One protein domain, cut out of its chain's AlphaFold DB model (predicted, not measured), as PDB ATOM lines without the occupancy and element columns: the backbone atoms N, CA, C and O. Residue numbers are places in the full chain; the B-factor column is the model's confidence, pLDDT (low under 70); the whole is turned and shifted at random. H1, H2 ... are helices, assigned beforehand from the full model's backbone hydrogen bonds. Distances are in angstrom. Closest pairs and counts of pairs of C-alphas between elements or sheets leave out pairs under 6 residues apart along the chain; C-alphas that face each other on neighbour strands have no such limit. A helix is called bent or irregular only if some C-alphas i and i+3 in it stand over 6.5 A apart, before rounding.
ATOM      1  N   GLN A   4     166.612 206.504 165.261       54.22
ATOM      2  CA  GLN A   4     166.789 206.659 166.704       54.22
ATOM      3  C   GLN A   4     167.897 205.756 167.259       54.22
ATOM      4  O   GLN A   4     168.726 206.235 168.022       54.22
ATOM      5  N   LYS A   5     167.980 204.482 166.842       56.81
ATOM      6  CA  LYS A   5     169.022 203.537 167.297       56.81
ATOM      7  C   LYS A   5     170.426 203.998 166.910       56.81
ATOM      8  O   LYS A   5     171.328 203.889 167.728       56.81
ATOM      9  N   GLY A   6     170.596 204.542 165.703       55.66
ATOM     10  CA  GLY A   6     171.880 205.091 165.251       55.66
ATOM     11  C   GLY A   6     172.341 206.278 166.101       55.66
ATOM     12  O   GLY A   6     173.507 206.338 166.483       55.66
ATOM     13  N   ALA A   7     171.409 207.158 166.477       58.34
ATOM     14  CA  ALA A   7     171.697 208.284 167.361       58.34
ATOM     15  C   ALA A   7     172.151 207.830 168.761       58.34
ATOM     16  O   ALA A   7     173.093 208.410 169.287       58.34
ATOM     17  N   TYR A   8     171.559 206.769 169.334       58.47
ATOM     18  CA  TYR A   8     171.987 206.226 170.637       58.47
ATOM     19  C   TYR A   8     173.452 205.763 170.623       58.47
ATOM     20  O   TYR A   8     174.209 206.130 171.515       58.47
ATOM     21  N   TYR A   9     173.870 204.997 169.610       58.91
ATOM     22  CA  TYR A   9     175.255 204.514 169.519       58.91
ATOM     23  C   TYR A   9     176.254 205.644 169.273       58.91
ATOM     24  O   TYR A   9     177.322 205.657 169.877       58.91
ATOM     25  N   PHE A  10     175.897 206.613 168.430       63.22
ATOM     26  CA  PHE A  10     176.744 207.770 168.143       63.22
ATOM     27  C   PHE A  10     176.961 208.654 169.381       63.22
ATOM     28  O   PHE A  10     178.066 209.113 169.645       63.22
ATOM     29  N   ILE A  11     175.909 208.834 170.177       62.41
ATOM     30  CA  ILE A  11     175.923 209.612 171.417       62.41
ATOM     31  C   ILE A  11     176.805 208.961 172.491       62.41
ATOM     32  O   ILE A  11     177.617 209.637 173.121       62.41
ATOM     33  N   VAL A  12     176.684 207.644 172.655       59.88
ATOM     34  CA  VAL A  12     177.542 206.855 173.548       59.88
ATOM     35  C   VAL A  12     178.995 206.945 173.096       59.88
ATOM     36  O   VAL A  12     179.879 207.201 173.907       59.88
ATOM     37  N   PHE A  13     179.230 206.784 171.794       61.38
ATOM     38  CA  PHE A  13     180.559 206.831 171.201       61.38
ATOM     39  C   PHE A  13     181.242 208.189 171.407       61.38
ATOM     40  O   PHE A  13     182.421 208.224 171.743       61.38
ATOM     41  N   ILE A  14     180.509 209.301 171.282       64.19
ATOM     42  CA  ILE A  14     181.042 210.649 171.537       64.19
ATOM     43  C   ILE A  14     181.346 210.873 173.020       64.19
ATOM     44  O   ILE A  14     182.417 211.389 173.332       64.19
ATOM     45  N   GLY A  15     180.440 210.494 173.930       61.69
ATOM     46  CA  GLY A  15     180.681 210.631 175.373       61.69
ATOM     47  C   GLY A  15     181.929 209.860 175.807       61.69
ATOM     48  O   GLY A  15     182.769 210.380 176.536       61.69
ATOM     49  N   PHE A  16     182.092 208.664 175.248       62.66
ATOM     50  CA  PHE A  16     183.257 207.822 175.453       62.66
ATOM     51  C   PHE A  16     184.539 208.442 174.872       62.66
ATOM     52  O   PHE A  16     185.530 208.594 175.581       62.66
ATOM     53  N   LEU A  17     184.518 208.892 173.613       65.38
ATOM     54  CA  LEU A  17     185.660 209.558 172.972       65.38
ATOM     55  C   LEU A  17     186.096 210.831 173.697       65.38
ATOM     56  O   LEU A  17     187.289 211.110 173.754       65.38
ATOM     57  N   ALA A  18     185.157 211.596 174.252       63.25
ATOM     58  CA  ALA A  18     185.463 212.818 174.987       63.25
ATOM     59  C   ALA A  18     186.169 212.547 176.329       63.25
ATOM     60  O   ALA A  18     186.911 213.404 176.808       63.25
ATOM     61  N   SER A  19     185.966 211.369 176.928       58.22
ATOM     62  CA  SER A  19     186.576 210.988 178.211       58.22
ATOM     63  C   SER A  19     188.062 210.589 178.097       58.22
ATOM     64  O   SER A  19     188.831 210.741 179.049       58.22
ATOM     65  N   ILE A  20     188.498 210.151 176.908       62.31
ATOM     66  CA  ILE A  20     189.857 209.646 176.650       62.31
ATOM     67  C   ILE A  20     190.933 210.757 176.719       62.31
ATOM     68  O   ILE A  20     191.924 210.579 177.421       62.31
ATOM     69  N   PRO A  21     190.791 211.931 176.069       56.66
ATOM     70  CA  PRO A  21     191.815 212.977 176.133       56.66
ATOM     71  C   PRO A  21     192.030 213.516 177.551       56.66
ATOM     72  O   PRO A  21     193.161 213.761 177.958       56.66
ATOM     73  N   LEU A  22     190.944 213.691 178.310       59.03
ATOM     74  CA  LEU A  22     190.991 214.252 179.662       59.03
ATOM     75  C   LEU A  22     191.653 213.309 180.670       59.03
ATOM     76  O   LEU A  22     192.373 213.781 181.545       59.03
ATOM     77  N   SER A  23     191.451 211.997 180.529       54.59
ATOM     78  CA  SER A  23     192.093 210.989 181.385       54.59
ATOM     79  C   SER A  23     193.593 210.825 181.103       54.59
ATOM     80  O   SER A  23     194.347 210.486 182.009       54.59
ATOM     81  N   PHE A  48     174.963 200.290 189.554       72.81
ATOM     82  CA  PHE A  48     173.522 200.058 189.603       72.81
ATOM     83  C   PHE A  48     172.704 201.345 189.397       72.81
ATOM     84  O   PHE A  48     171.752 201.358 188.606       72.81
ATOM     85  N   ILE A  49     173.068 202.437 190.081       79.50
ATOM     86  CA  ILE A  49     172.414 203.746 189.922       79.50
ATOM     87  C   ILE A  49     172.577 204.231 188.481       79.50
ATOM     88  O   ILE A  49     171.593 204.640 187.855       79.50
ATOM     89  N   VAL A  50     173.793 204.130 187.940       75.69
ATOM     90  CA  VAL A  50     174.126 204.540 186.574       75.69
ATOM     91  C   VAL A  50     173.274 203.786 185.558       75.69
ATOM     92  O   VAL A  50     172.600 204.410 184.734       75.69
ATOM     93  N   PHE A  51     173.219 202.460 185.657       74.12
ATOM     94  CA  PHE A  51     172.408 201.640 184.765       74.12
ATOM     95  C   PHE A  51     170.914 201.941 184.875       74.12
ATOM     96  O   PHE A  51     170.226 202.038 183.858       74.12
ATOM     97  N   THR A  52     170.406 202.136 186.093       76.06
ATOM     98  CA  THR A  52     168.994 202.468 186.318       76.06
ATOM     99  C   THR A  52     168.634 203.808 185.672       76.06
ATOM    100  O   THR A  52     167.590 203.918 185.023       76.06
ATOM    101  N   PHE A  53     169.519 204.805 185.764       77.31
ATOM    102  CA  PHE A  53     169.363 206.089 185.077       77.31
ATOM    103  C   PHE A  53     169.372 205.938 183.555       77.31
ATOM    104  O   PHE A  53     168.474 206.460 182.886       77.31
ATOM    105  N   ILE A  54     170.331 205.185 183.005       73.25
ATOM    106  CA  ILE A  54     170.403 204.901 181.564       73.25
ATOM    107  C   ILE A  54     169.106 204.233 181.099       73.25
ATOM    108  O   ILE A  54     168.465 204.690 180.150       73.25
ATOM    109  N   TYR A  55     168.671 203.191 181.809       70.94
ATOM    110  CA  TYR A  55     167.440 202.468 181.525       70.94
ATOM    111  C   TYR A  55     166.216 203.391 181.546       70.94
ATOM    112  O   TYR A  55     165.386 203.333 180.635       70.94
ATOM    113  N   PHE A  56     166.101 204.258 182.555       76.62
ATOM    114  CA  PHE A  56     164.978 205.180 182.697       76.62
ATOM    115  C   PHE A  56     164.945 206.229 181.580       76.62
ATOM    116  O   PHE A  56     163.894 206.441 180.966       76.62
ATOM    117  N   ILE A  57     166.087 206.845 181.261       73.31
ATOM    118  CA  ILE A  57     166.195 207.827 180.176       73.31
ATOM    119  C   ILE A  57     165.846 207.173 178.835       73.31
ATOM    120  O   ILE A  57     165.071 207.739 178.060       73.31
ATOM    121  N   MET A  58     166.355 205.968 178.571       73.12
ATOM    122  CA  MET A  58     166.111 205.261 177.311       73.12
ATOM    123  C   MET A  58     164.657 204.811 177.150       73.12
ATOM    124  O   MET A  58     164.105 204.919 176.054       73.12
ATOM    125  N   ASN A  59     164.028 204.319 178.220       73.44
ATOM    126  CA  ASN A  59     162.726 203.659 178.118       73.44
ATOM    127  C   ASN A  59     161.532 204.549 178.474       73.44
ATOM    128  O   ASN A  59     160.460 204.345 177.899       73.44
ATOM    129  N   ASN A  60     161.709 205.542 179.350       76.12
ATOM    130  CA  ASN A  60     160.630 206.432 179.788       76.12
ATOM    131  C   ASN A  60     160.728 207.821 179.147       76.12
ATOM    132  O   ASN A  60     159.747 208.295 178.581       76.12
ATOM    133  N   ILE A  61     161.908 208.453 179.183       74.81
ATOM    134  CA  ILE A  61     162.079 209.834 178.695       74.81
ATOM    135  C   ILE A  61     162.270 209.879 177.168       74.81
ATOM    136  O   ILE A  61     161.787 210.795 176.507       74.81
ATOM    137  N   LYS A  62     162.958 208.881 176.591       69.25
ATOM    138  CA  LYS A  62     163.316 208.797 175.161       69.25
ATOM    139  C   LYS A  62     164.148 209.991 174.656       69.25
ATOM    140  O   LYS A  62     164.143 210.282 173.461       69.25
ATOM    141  N   LEU A  63     164.882 210.660 175.554       72.12
ATOM    142  CA  LEU A  63     165.823 211.748 175.256       72.12
ATOM    143  C   LEU A  63     167.275 211.261 175.433       72.12
ATOM    144  O   LEU A  63     167.871 211.481 176.487       72.12
ATOM    145  N   PRO A  64     167.874 210.609 174.416       64.00
ATOM    146  CA  PRO A  64     169.228 210.052 174.493       64.00
ATOM    147  C   PRO A  64     170.310 211.060 174.859       64.00
ATOM    148  O   PRO A  64     171.330 210.682 175.419       64.00
ATOM    149  N   ILE A  65     170.103 212.335 174.533       63.62
ATOM    150  CA  ILE A  65     171.092 213.390 174.765       63.62
ATOM    151  C   ILE A  65     171.399 213.563 176.260       63.62
ATOM    152  O   ILE A  65     172.510 213.937 176.618       63.62
ATOM    153  N   LEU A  66     170.450 213.205 177.135       70.50
ATOM    154  CA  LEU A  66     170.616 213.225 178.590       70.50
ATOM    155  C   LEU A  66     171.549 212.116 179.100       70.50
ATOM    156  O   LEU A  66     172.007 212.187 180.234       70.50
ATOM    157  N   LEU A  67     171.853 211.109 178.274       68.56
ATOM    158  CA  LEU A  67     172.842 210.080 178.596       68.56
ATOM    159  C   LEU A  67     174.273 210.606 178.452       68.56
ATOM    160  O   LEU A  67     175.155 210.081 179.116       68.56
ATOM    161  N   ILE A  68     174.511 211.632 177.619       63.72
ATOM    162  CA  ILE A  68     175.863 212.137 177.315       63.72
ATOM    163  C   ILE A  68     176.617 212.542 178.579       63.72
ATOM    164  O   ILE A  68     177.709 212.020 178.780       63.72
ATOM    165  N   PRO A  69     176.081 213.424 179.444       64.81
ATOM    166  CA  PRO A  69     176.833 213.899 180.599       64.81
ATOM    167  C   PRO A  69     177.093 212.765 181.586       64.81
ATOM    168  O   PRO A  69     178.145 212.707 182.208       64.81
ATOM    169  N   TRP A  70     176.138 211.843 181.703       69.44
ATOM    170  CA  TRP A  70     176.203 210.752 182.658       69.44
ATOM    171  C   TRP A  70     177.201 209.669 182.239       69.44
ATOM    172  O   TRP A  70     178.065 209.283 183.022       69.44
ATOM    173  N   LEU A  71     177.137 209.245 180.973       70.06
ATOM    174  CA  LEU A  71     178.116 208.341 180.375       70.06
ATOM    175  C   LEU A  71     179.510 208.969 180.388       70.06
ATOM    176  O   LEU A  71     180.469 208.288 180.726       70.06
ATOM    177  N   PHE A  72     179.621 210.263 180.072       66.00
ATOM    178  CA  PHE A  72     180.886 210.991 180.119       66.00
ATOM    179  C   PHE A  72     181.486 211.012 181.528       66.00
ATOM    180  O   PHE A  72     182.637 210.639 181.676       66.00
ATOM    181  N   ILE A  73     180.729 211.387 182.566       68.88
ATOM    182  CA  ILE A  73     181.253 211.454 183.943       68.88
ATOM    183  C   ILE A  73     181.673 210.068 184.447       68.88
ATOM    184  O   ILE A  73     182.759 209.928 185.007       68.88
ATOM    185  N   SER A  74     180.828 209.055 184.236       69.38
ATOM    186  CA  SER A  74     181.087 207.692 184.706       69.38
ATOM    187  C   SER A  74     182.308 207.093 184.000       69.38
ATOM    188  O   SER A  74     183.233 206.636 184.665       69.38
ATOM    189  N   SER A  75     182.382 207.216 182.669       70.00
ATOM    190  CA  SER A  75     183.548 206.750 181.909       70.00
ATOM    191  C   SER A  75     184.810 207.551 182.219       70.00
ATOM    192  O   SER A  75     185.871 206.953 182.331       70.00
ATOM    193  N   LEU A  76     184.725 208.873 182.413       68.75
ATOM    194  CA  LEU A  76     185.877 209.720 182.736       68.75
ATOM    195  C   LEU A  76     186.589 209.238 183.998       68.75
ATOM    196  O   LEU A  76     187.805 209.101 183.958       68.75
ATOM    197  N   ILE A  77     185.859 208.976 185.088       68.00
ATOM    198  CA  ILE A  77     186.446 208.550 186.368       68.00
ATOM    199  C   ILE A  77     187.158 207.204 186.213       68.00
ATOM    200  O   ILE A  77     188.311 207.062 186.618       68.00
ATOM    201  N   GLU A  78     186.493 206.232 185.601       69.56
ATOM    202  CA  GLU A  78     187.049 204.890 185.444       69.56
ATOM    203  C   GLU A  78     188.232 204.885 184.465       69.56
ATOM    204  O   GLU A  78     189.252 204.244 184.725       69.56
ATOM    205  N   PHE A  79     188.162 205.668 183.382       70.56
ATOM    206  CA  PHE A  79     189.288 205.857 182.469       70.56
ATOM    207  C   PHE A  79     190.480 206.498 183.153       70.56
ATOM    208  O   PHE A  79     191.618 206.126 182.885       70.56
ATOM    209  N   TYR A  80     190.228 207.457 184.036       69.69
ATOM    210  CA  TYR A  80     191.266 208.111 184.815       69.69
ATOM    211  C   TYR A  80     192.028 207.105 185.688       69.69
ATOM    212  O   TYR A  80     193.256 207.157 185.772       69.69
ATOM    213  N   ILE A  81     191.305 206.164 186.302       69.56
ATOM    214  CA  ILE A  81     191.872 205.087 187.122       69.56
ATOM    215  C   ILE A  81     192.632 204.088 186.241       69.56
ATOM    216  O   ILE A  81     193.794 203.785 186.516       69.56
ATOM    217  N   GLY A  82     192.019 203.624 185.148       70.31
ATOM    218  CA  GLY A  82     192.639 202.677 184.220       70.31
ATOM    219  C   GLY A  82     193.916 203.227 183.576       70.31
ATOM    220  O   GLY A  82     194.940 202.547 183.550       70.31
ATOM    221  N   MET A  83     193.896 204.483 183.118       69.25
ATOM    222  CA  MET A  83     195.063 205.143 182.521       69.25
ATOM    223  C   MET A  83     196.175 205.398 183.534       69.25
ATOM    224  O   MET A  83     197.343 205.231 183.192       69.25
ATOM    225  N   SER A  84     195.837 205.750 184.775       65.56
ATOM    226  CA  SER A  84     196.834 205.876 185.838       65.56
ATOM    227  C   SER A  84     197.590 204.563 186.073       65.56
ATOM    228  O   SER A  84     198.820 204.541 186.018       65.56
ATOM    229  N   ALA A  85     196.863 203.453 186.222       70.19
ATOM    230  CA  ALA A  85     197.467 202.136 186.396       70.19
ATOM    231  C   ALA A  85     198.336 201.730 185.188       70.19
ATOM    232  O   ALA A  85     199.422 201.181 185.367       70.19
ATOM    233  N   ILE A  86     197.917 202.065 183.961       72.69
ATOM    234  CA  ILE A  86     198.732 201.860 182.751       72.69
ATOM    235  C   ILE A  86     200.043 202.658 182.819       72.69
ATOM    236  O   ILE A  86     201.096 202.124 182.474       72.69
ATOM    237  N   MET A  87     200.007 203.916 183.267       71.31
ATOM    238  CA  MET A  87     201.210 204.752 183.375       71.31
ATOM    239  C   MET A  87     202.176 204.285 184.469       71.31
ATOM    240  O   MET A  87     203.374 204.547 184.375       71.31
ATOM    241  N   GLU A  88     201.681 203.545 185.457       71.25
ATOM    242  CA  GLU A  88     202.489 202.831 186.450       71.25
ATOM    243  C   GLU A  88     202.934 201.427 185.966       71.25
ATOM    244  O   GLU A  88     203.512 200.660 186.734       71.25
ATOM    245  N   ASN A  89     202.732 201.095 184.679       68.69
ATOM    246  CA  ASN A  89     203.021 199.798 184.041       68.69
ATOM    247  C   ASN A  89     202.266 198.599 184.645       68.69
ATOM    248  O   ASN A  89     202.695 197.450 184.507       68.69
ATOM    249  N   LEU A  90     201.122 198.838 185.286       72.38
ATOM    250  CA  LEU A  90     200.282 197.780 185.831       72.38
ATOM    251  C   LEU A  90     199.379 197.219 184.729       72.38
ATOM    252  O   LEU A  90     198.545 197.924 184.156       72.38
ATOM    253  N   SER A  91     199.480 195.910 184.476       69.94
ATOM    254  CA  SER A  91     198.601 195.198 183.533       69.94
ATOM    255  C   SER A  91     197.118 195.335 183.881       69.94
ATOM    256  O   SER A  91     196.263 195.233 183.001       69.94
ATOM    257  N   VAL A  92     196.819 195.604 185.156       73.06
ATOM    258  CA  VAL A  92     195.465 195.812 185.664       73.06
ATOM    259  C   VAL A  92     194.776 197.004 184.994       73.06
ATOM    260  O   VAL A  92     193.589 196.917 184.718       73.06
ATOM    261  N   GLY A  93     195.507 198.059 184.618       68.50
ATOM    262  CA  GLY A  93     194.901 199.249 184.013       68.50
ATOM    263  C   GLY A  93     194.305 198.998 182.624       68.50
ATOM    264  O   GLY A  93     193.227 199.499 182.308       68.50
ATOM    265  N   TYR A  94     194.941 198.147 181.809       69.44
ATOM    266  CA  TYR A  94     194.378 197.714 180.522       69.44
ATOM    267  C   TYR A  94     193.102 196.887 180.707       69.44
ATOM    268  O   TYR A  94     192.171 196.983 179.906       69.44
ATOM    269  N   PHE A  95     193.058 196.084 181.772       74.38
ATOM    270  CA  PHE A  95     191.890 195.293 182.127       74.38
ATOM    271  C   PHE A  95     190.739 196.172 182.627       74.38
ATOM    272  O   PHE A  95     189.610 195.984 182.178       74.38
ATOM    273  N   THR A  96     191.031 197.180 183.454       74.88
ATOM    274  CA  THR A  96     190.068 198.206 183.872       74.88
ATOM    275  C   THR A  96     189.453 198.883 182.652       74.88
ATOM    276  O   THR A  96     188.238 198.899 182.514       74.88
ATOM    277  N   VAL A  97     190.270 199.344 181.697       72.75
ATOM    278  CA  VAL A  97     189.762 199.979 180.468       72.75
ATOM    279  C   VAL A  97     188.834 199.049 179.682       72.75
ATOM    280  O   VAL A  97     187.777 199.477 179.225       72.75
ATOM    281  N   LEU A  98     189.185 197.768 179.544       76.69
ATOM    282  CA  LEU A  98     188.329 196.782 178.879       76.69
ATOM    283  C   LEU A  98     186.991 196.571 179.613       76.69
ATOM    284  O   LEU A  98     185.949 196.459 178.966       76.69
ATOM    285  N   LEU A  99     187.020 196.514 180.945       80.06
ATOM    286  CA  LEU A  99     185.836 196.359 181.793       80.06
ATOM    287  C   LEU A  99     184.854 197.512 181.611       80.06
ATOM    288  O   LEU A  99     183.677 197.254 181.376       80.06
ATOM    289  N   ILE A 100     185.353 198.749 181.587       76.88
ATOM    290  CA  ILE A 100     184.565 199.962 181.319       76.88
ATOM    291  C   ILE A 100     183.787 199.806 180.007       76.88
ATOM    292  O   ILE A 100     182.568 199.989 179.950       76.88
ATOM    293  N   PHE A 101     184.475 199.421 178.925       74.25
ATOM    294  CA  PHE A 101     183.830 199.205 177.627       74.25
ATOM    295  C   PHE A 101     182.712 198.157 177.698       74.25
ATOM    296  O   PHE A 101     181.648 198.354 177.101       74.25
ATOM    297  N   LEU A 102     182.950 197.047 178.400       81.44
ATOM    298  CA  LEU A 102     181.973 195.972 178.563       81.44
ATOM    299  C   LEU A 102     180.769 196.434 179.392       81.44
ATOM    300  O   LEU A 102     179.633 196.242 178.953       81.44
ATOM    301  N   GLU A 103     180.995 197.106 180.520       79.44
ATOM    302  CA  GLU A 103     179.940 197.635 181.386       79.44
ATOM    303  C   GLU A 103     178.997 198.552 180.608       79.44
ATOM    304  O   GLU A 103     177.798 198.269 180.512       79.44
ATOM    305  N   PHE A 104     179.530 199.582 179.946       75.75
ATOM    306  CA  PHE A 104     178.702 200.502 179.167       75.75
ATOM    307  C   PHE A 104     177.996 199.813 177.999       75.75
ATOM    308  O   PHE A 104     176.810 200.069 177.757       75.75
ATOM    309  N   TYR A 105     178.685 198.919 177.288       77.94
ATOM    310  CA  TYR A 105     178.082 198.169 176.190       77.94
ATOM    311  C   TYR A 105     176.883 197.340 176.664       77.94
ATOM    312  O   TYR A 105     175.799 197.419 176.072       77.94
ATOM    313  N   GLY A 106     177.046 196.575 177.745       79.00
ATOM    314  CA  GLY A 106     175.975 195.752 178.292       79.00
ATOM    315  C   GLY A 106     174.828 196.588 178.844       79.00
ATOM    316  O   GLY A 106     173.669 196.307 178.529       79.00
ATOM    317  N   MET A 107     175.124 197.669 179.573       78.94
ATOM    318  CA  MET A 107     174.109 198.605 180.065       78.94
ATOM    319  C   MET A 107     173.223 199.123 178.923       78.94
ATOM    320  O   MET A 107     171.993 199.078 179.005       78.94
ATOM    321  N   LEU A 108     173.820 199.537 177.806       75.44
ATOM    322  CA  LEU A 108     173.072 200.013 176.641       75.44
ATOM    323  C   LEU A 108     172.299 198.891 175.947       75.44
ATOM    324  O   LEU A 108     171.142 199.081 175.561       75.44
ATOM    325  N   TYR A 109     172.911 197.717 175.801       80.75
ATOM    326  CA  TYR A 109     172.283 196.553 175.187       80.75
ATOM    327  C   TYR A 109     171.016 196.120 175.944       80.75
ATOM    328  O   TYR A 109     169.947 195.950 175.344       80.75
ATOM    329  N   PHE A 110     171.105 195.986 177.269       81.44
ATOM    330  CA  PHE A 110     169.983 195.563 178.107       81.44
ATOM    331  C   PHE A 110     168.927 196.658 178.273       81.44
ATOM    332  O   PHE A 110     167.727 196.352 178.274       81.44
ATOM    333  N   ALA A 111     169.336 197.932 178.304       76.06
ATOM    334  CA  ALA A 111     168.404 199.053 178.276       76.06
ATOM    335  C   ALA A 111     167.568 199.069 176.985       76.06
ATOM    336  O   ALA A 111     166.345 199.209 177.064       76.06
ATOM    337  N   GLN A 112     168.170 198.819 175.813       76.06
ATOM    338  CA  GLN A 112     167.439 198.719 174.537       76.06
ATOM    339  C   GLN A 112     166.447 197.555 174.495       76.06
ATOM    340  O   GLN A 112     165.394 197.657 173.861       76.06
ATOM    341  N   ARG A 113     166.777 196.438 175.149       79.38
ATOM    342  CA  ARG A 113     165.899 195.264 175.237       79.38
ATOM    343  C   ARG A 113     164.828 195.380 176.319       79.38
ATOM    344  O   ARG A 113     164.062 194.436 176.487       79.38
ATOM    345  N   LYS A 114     164.754 196.514 177.028       81.31
ATOM    346  CA  LYS A 114     163.835 196.725 178.158       81.31
ATOM    347  C   LYS A 114     163.969 195.636 179.228       81.31
ATOM    348  O   LYS A 114     162.986 195.233 179.842       81.31
ATOM    349  N   SER A 115     165.189 195.139 179.435       82.38
ATOM    350  CA  SER A 115     165.461 194.070 180.391       82.38
ATOM    351  C   SER A 115     166.349 194.576 181.521       82.38
ATOM    352  O   SER A 115     167.561 194.378 181.524       82.38
ATOM    353  N   LEU A 116     165.724 195.257 182.485       77.81
ATOM    354  CA  LEU A 116     166.409 195.791 183.664       77.81
ATOM    355  C   LEU A 116     167.062 194.668 184.484       77.81
ATOM    356  O   LEU A 116     168.232 194.762 184.834       77.81
ATOM    357  N   TYR A 117     166.341 193.569 184.719       81.19
ATOM    358  CA  TYR A 117     166.851 192.442 185.506       81.19
ATOM    359  C   TYR A 117     168.121 191.824 184.905       81.19
ATOM    360  O   TYR A 117     169.109 191.649 185.611       81.19
ATOM    361  N   LEU A 118     168.131 191.549 183.594       83.31
ATOM    362  CA  LEU A 118     169.308 190.969 182.941       83.31
ATOM    363  C   LEU A 118     170.495 191.941 182.921       83.31
ATOM    364  O   LEU A 118     171.630 191.498 183.066       83.31
ATOM    365  N   GLY A 119     170.243 193.247 182.799       81.62
ATOM    366  CA  GLY A 119     171.301 194.253 182.900       81.62
ATOM    367  C   GLY A 119     171.908 194.353 184.300       81.62
ATOM    368  O   GLY A 119     173.123 194.449 184.421       81.62
ATOM    369  N   ILE A 120     171.097 194.233 185.355       79.50
ATOM    370  CA  ILE A 120     171.600 194.186 186.738       79.50
ATOM    371  C   ILE A 120     172.471 192.947 186.949       79.50
ATOM    372  O   ILE A 120     173.582 193.063 187.456       79.50
ATOM    373  N   VAL A 121     171.997 191.771 186.524       85.31
ATOM    374  CA  VAL A 121     172.772 190.522 186.621       85.31
ATOM    375  C   VAL A 121     174.105 190.652 185.884       85.31
ATOM    376  O   VAL A 121     175.135 190.232 186.402       85.31
ATOM    377  N   TYR A 122     174.101 191.275 184.705       87.12
ATOM    378  CA  TYR A 122     175.311 191.523 183.928       87.12
ATOM    379  C   TYR A 122     176.332 192.399 184.668       87.12
ATOM    380  O   TYR A 122     177.498 192.025 184.747       87.12
ATOM    381  N   ILE A 123     175.894 193.520 185.250       83.44
ATOM    382  CA  ILE A 123     176.770 194.431 186.010       83.44
ATOM    383  C   ILE A 123     177.352 193.726 187.232       83.44
ATOM    384  O   ILE A 123     178.542 193.834 187.500       83.44
ATOM    385  N   VAL A 124     176.534 192.949 187.947       81.69
ATOM    386  CA  VAL A 124     177.002 192.175 189.101       81.69
ATOM    387  C   VAL A 124     178.088 191.179 188.684       81.69
ATOM    388  O   VAL A 124     179.107 191.078 189.361       81.69
ATOM    389  N   ILE A 125     177.912 190.477 187.560       85.25
ATOM    390  CA  ILE A 125     178.926 189.550 187.035       85.25
ATOM    391  C   ILE A 125     180.227 190.287 186.694       85.25
ATOM    392  O   ILE A 125     181.299 189.796 187.042       85.25
ATOM    393  N   LEU A 126     180.148 191.449 186.037       84.44
ATOM    394  CA  LEU A 126     181.336 192.237 185.703       84.44
ATOM    395  C   LEU A 126     182.062 192.747 186.948       84.44
ATOM    396  O   LEU A 126     183.276 192.584 187.023       84.44
ATOM    397  N   ALA A 127     181.336 193.226 187.958       76.56
ATOM    398  CA  ALA A 127     181.929 193.626 189.230       76.56
ATOM    399  C   ALA A 127     182.640 192.453 189.932       76.56
ATOM    400  O   ALA A 127     183.731 192.617 190.469       76.56
ATOM    401  N   PHE A 128     182.077 191.238 189.895       79.12
ATOM    402  CA  PHE A 128     182.766 190.049 190.419       79.12
ATOM    403  C   PHE A 128     184.047 189.717 189.649       79.12
ATOM    404  O   PHE A 128     185.057 189.375 190.262       79.12
ATOM    405  N   ILE A 129     184.012 189.810 188.319       80.94
ATOM    406  CA  ILE A 129     185.190 189.612 187.470       80.94
ATOM    407  C   ILE A 129     186.266 190.655 187.802       80.94
ATOM    408  O   ILE A 129     187.436 190.303 187.933       80.94
ATOM    409  N   GLU A 130     185.862 191.909 187.980       73.75
ATOM    410  CA  GLU A 130     186.731 193.017 188.350       73.75
ATOM    411  C   GLU A 130     187.438 192.761 189.690       73.75
ATOM    412  O   GLU A 130     188.667 192.784 189.754       73.75
ATOM    413  N   ILE A 131     186.684 192.394 190.731       72.12
ATOM    414  CA  ILE A 131     187.234 192.041 192.051       72.12
ATOM    415  C   ILE A 131     188.227 190.878 191.945       72.12
ATOM    416  O   ILE A 131     189.314 190.948 192.511       72.12
ATOM    417  N   LEU A 132     187.880 189.814 191.213       71.81
ATOM    418  CA  LEU A 132     188.734 188.626 191.084       71.81
ATOM    419  C   LEU A 132     190.073 188.914 190.401       71.81
ATOM    420  O   LEU A 132     191.044 188.199 190.652       71.81
ATOM    421  N   VAL A 133     190.119 189.900 189.504       68.75
ATOM    422  CA  VAL A 133     191.361 190.294 188.836       68.75
ATOM    423  C   VAL A 133     192.187 191.225 189.714       68.75
ATOM    424  O   VAL A 133     193.401 191.045 189.767       68.75
ATOM    425  N   TYR A 134     191.556 192.145 190.449       67.31
ATOM    426  CA  TYR A 134     192.273 193.004 191.394       67.31
ATOM    427  C   TYR A 134     192.809 192.255 192.621       67.31
ATOM    428  O   TYR A 134     193.851 192.637 193.128       67.31
ATOM    429  N   ASP A 135     192.141 191.199 193.092       61.34
ATOM    430  CA  ASP A 135     192.576 190.420 194.268       61.34
ATOM    431  C   ASP A 135     193.724 189.435 193.956       61.34
ATOM    432  O   ASP A 135     194.363 188.891 194.852       61.34
ATOM    433  N   LYS A 136     193.991 189.170 192.669       54.66
ATOM    434  CA  LYS A 136     195.022 188.220 192.209       54.66
ATOM    435  C   LYS A 136     196.352 188.860 191.793       54.66
ATOM    436  O   LYS A 136     197.267 188.105 191.458       54.66
TER     437      LYS A 136
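Overview. This is residues 4 to 23 and 48 to 136 of the 137 residues of an uncharacterized protein of Sulfurisphaera ohwakuensis (UniProt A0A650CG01). Three long helices, H3, H4 and H5, lie side by side, running to and fro, with H1 packed on H3 and the shorter H2 at one end, packed on parts of H3, H4 and H5. Together they make an up-and-down bundle, each helix running against the one before it. The printed part has 109 residues with five named helices, H1 to H5 in chain order, and no named strand: all helix. It is compact, with a radius of gyration of the C-alphas of 14.1 A and spans of 42 by 30 by 20 A.

Along the chain. H1, residues 4 to 23, begins at C-alpha 4 (166.789, 206.659, 166.704) and is 29.6 A long. H2 is residues 48 to 61. H3, residues 64 to 87, spans 33.6 A, with a kink of 29 degrees near residue 71; it is irregular, but only just, C-alphas 66 and 69 being 6.6 A apart. H4, residues 91 to 112, spans 32.6 A. H5, residues 116 to 134, spans 27.1 A and ends at C-alpha 134 (192.273, 193.004, 191.394).

Arrangement. H1 and H3 touch, closest at the C-alphas of Ser 23 and Tyr 80, 4.6 A, running the same way at a tilt of 35.2 degrees, only just steep. H3 and H4 form a hairpin at a shallow tilt of 15 degrees, with the C-alphas of Gly 82 and Gly 93 closest, 4.1 A. H4 and H5 form another at 4 degrees, closest at the C-alphas of Phe 110 and Gly 119, 5.1 A. H2 touches H4 at residues 107 to 112 alone, closest at the C-alphas of Tyr 55 and Ala 111, 4.8 A. H3 and H5 are apart. Every O i to N i+4 pair is within hydrogen-bond range in H2 and H5, against 13 of 16 in H1, 17 of 20 in H3 and 17 of 18 in H4.

Size, cuts and confidence. The farthest C-alphas, of Asn 60 and Asn 89, are 43.1 A apart. Residues 24 to 47 are not printed, and C-alphas 23 and 48 are 23.1 A apart across the cut. The links printed whole are tight. Mean pLDDT of the printed part is 71.3; 45 residues are under 70, among them 4 to 23.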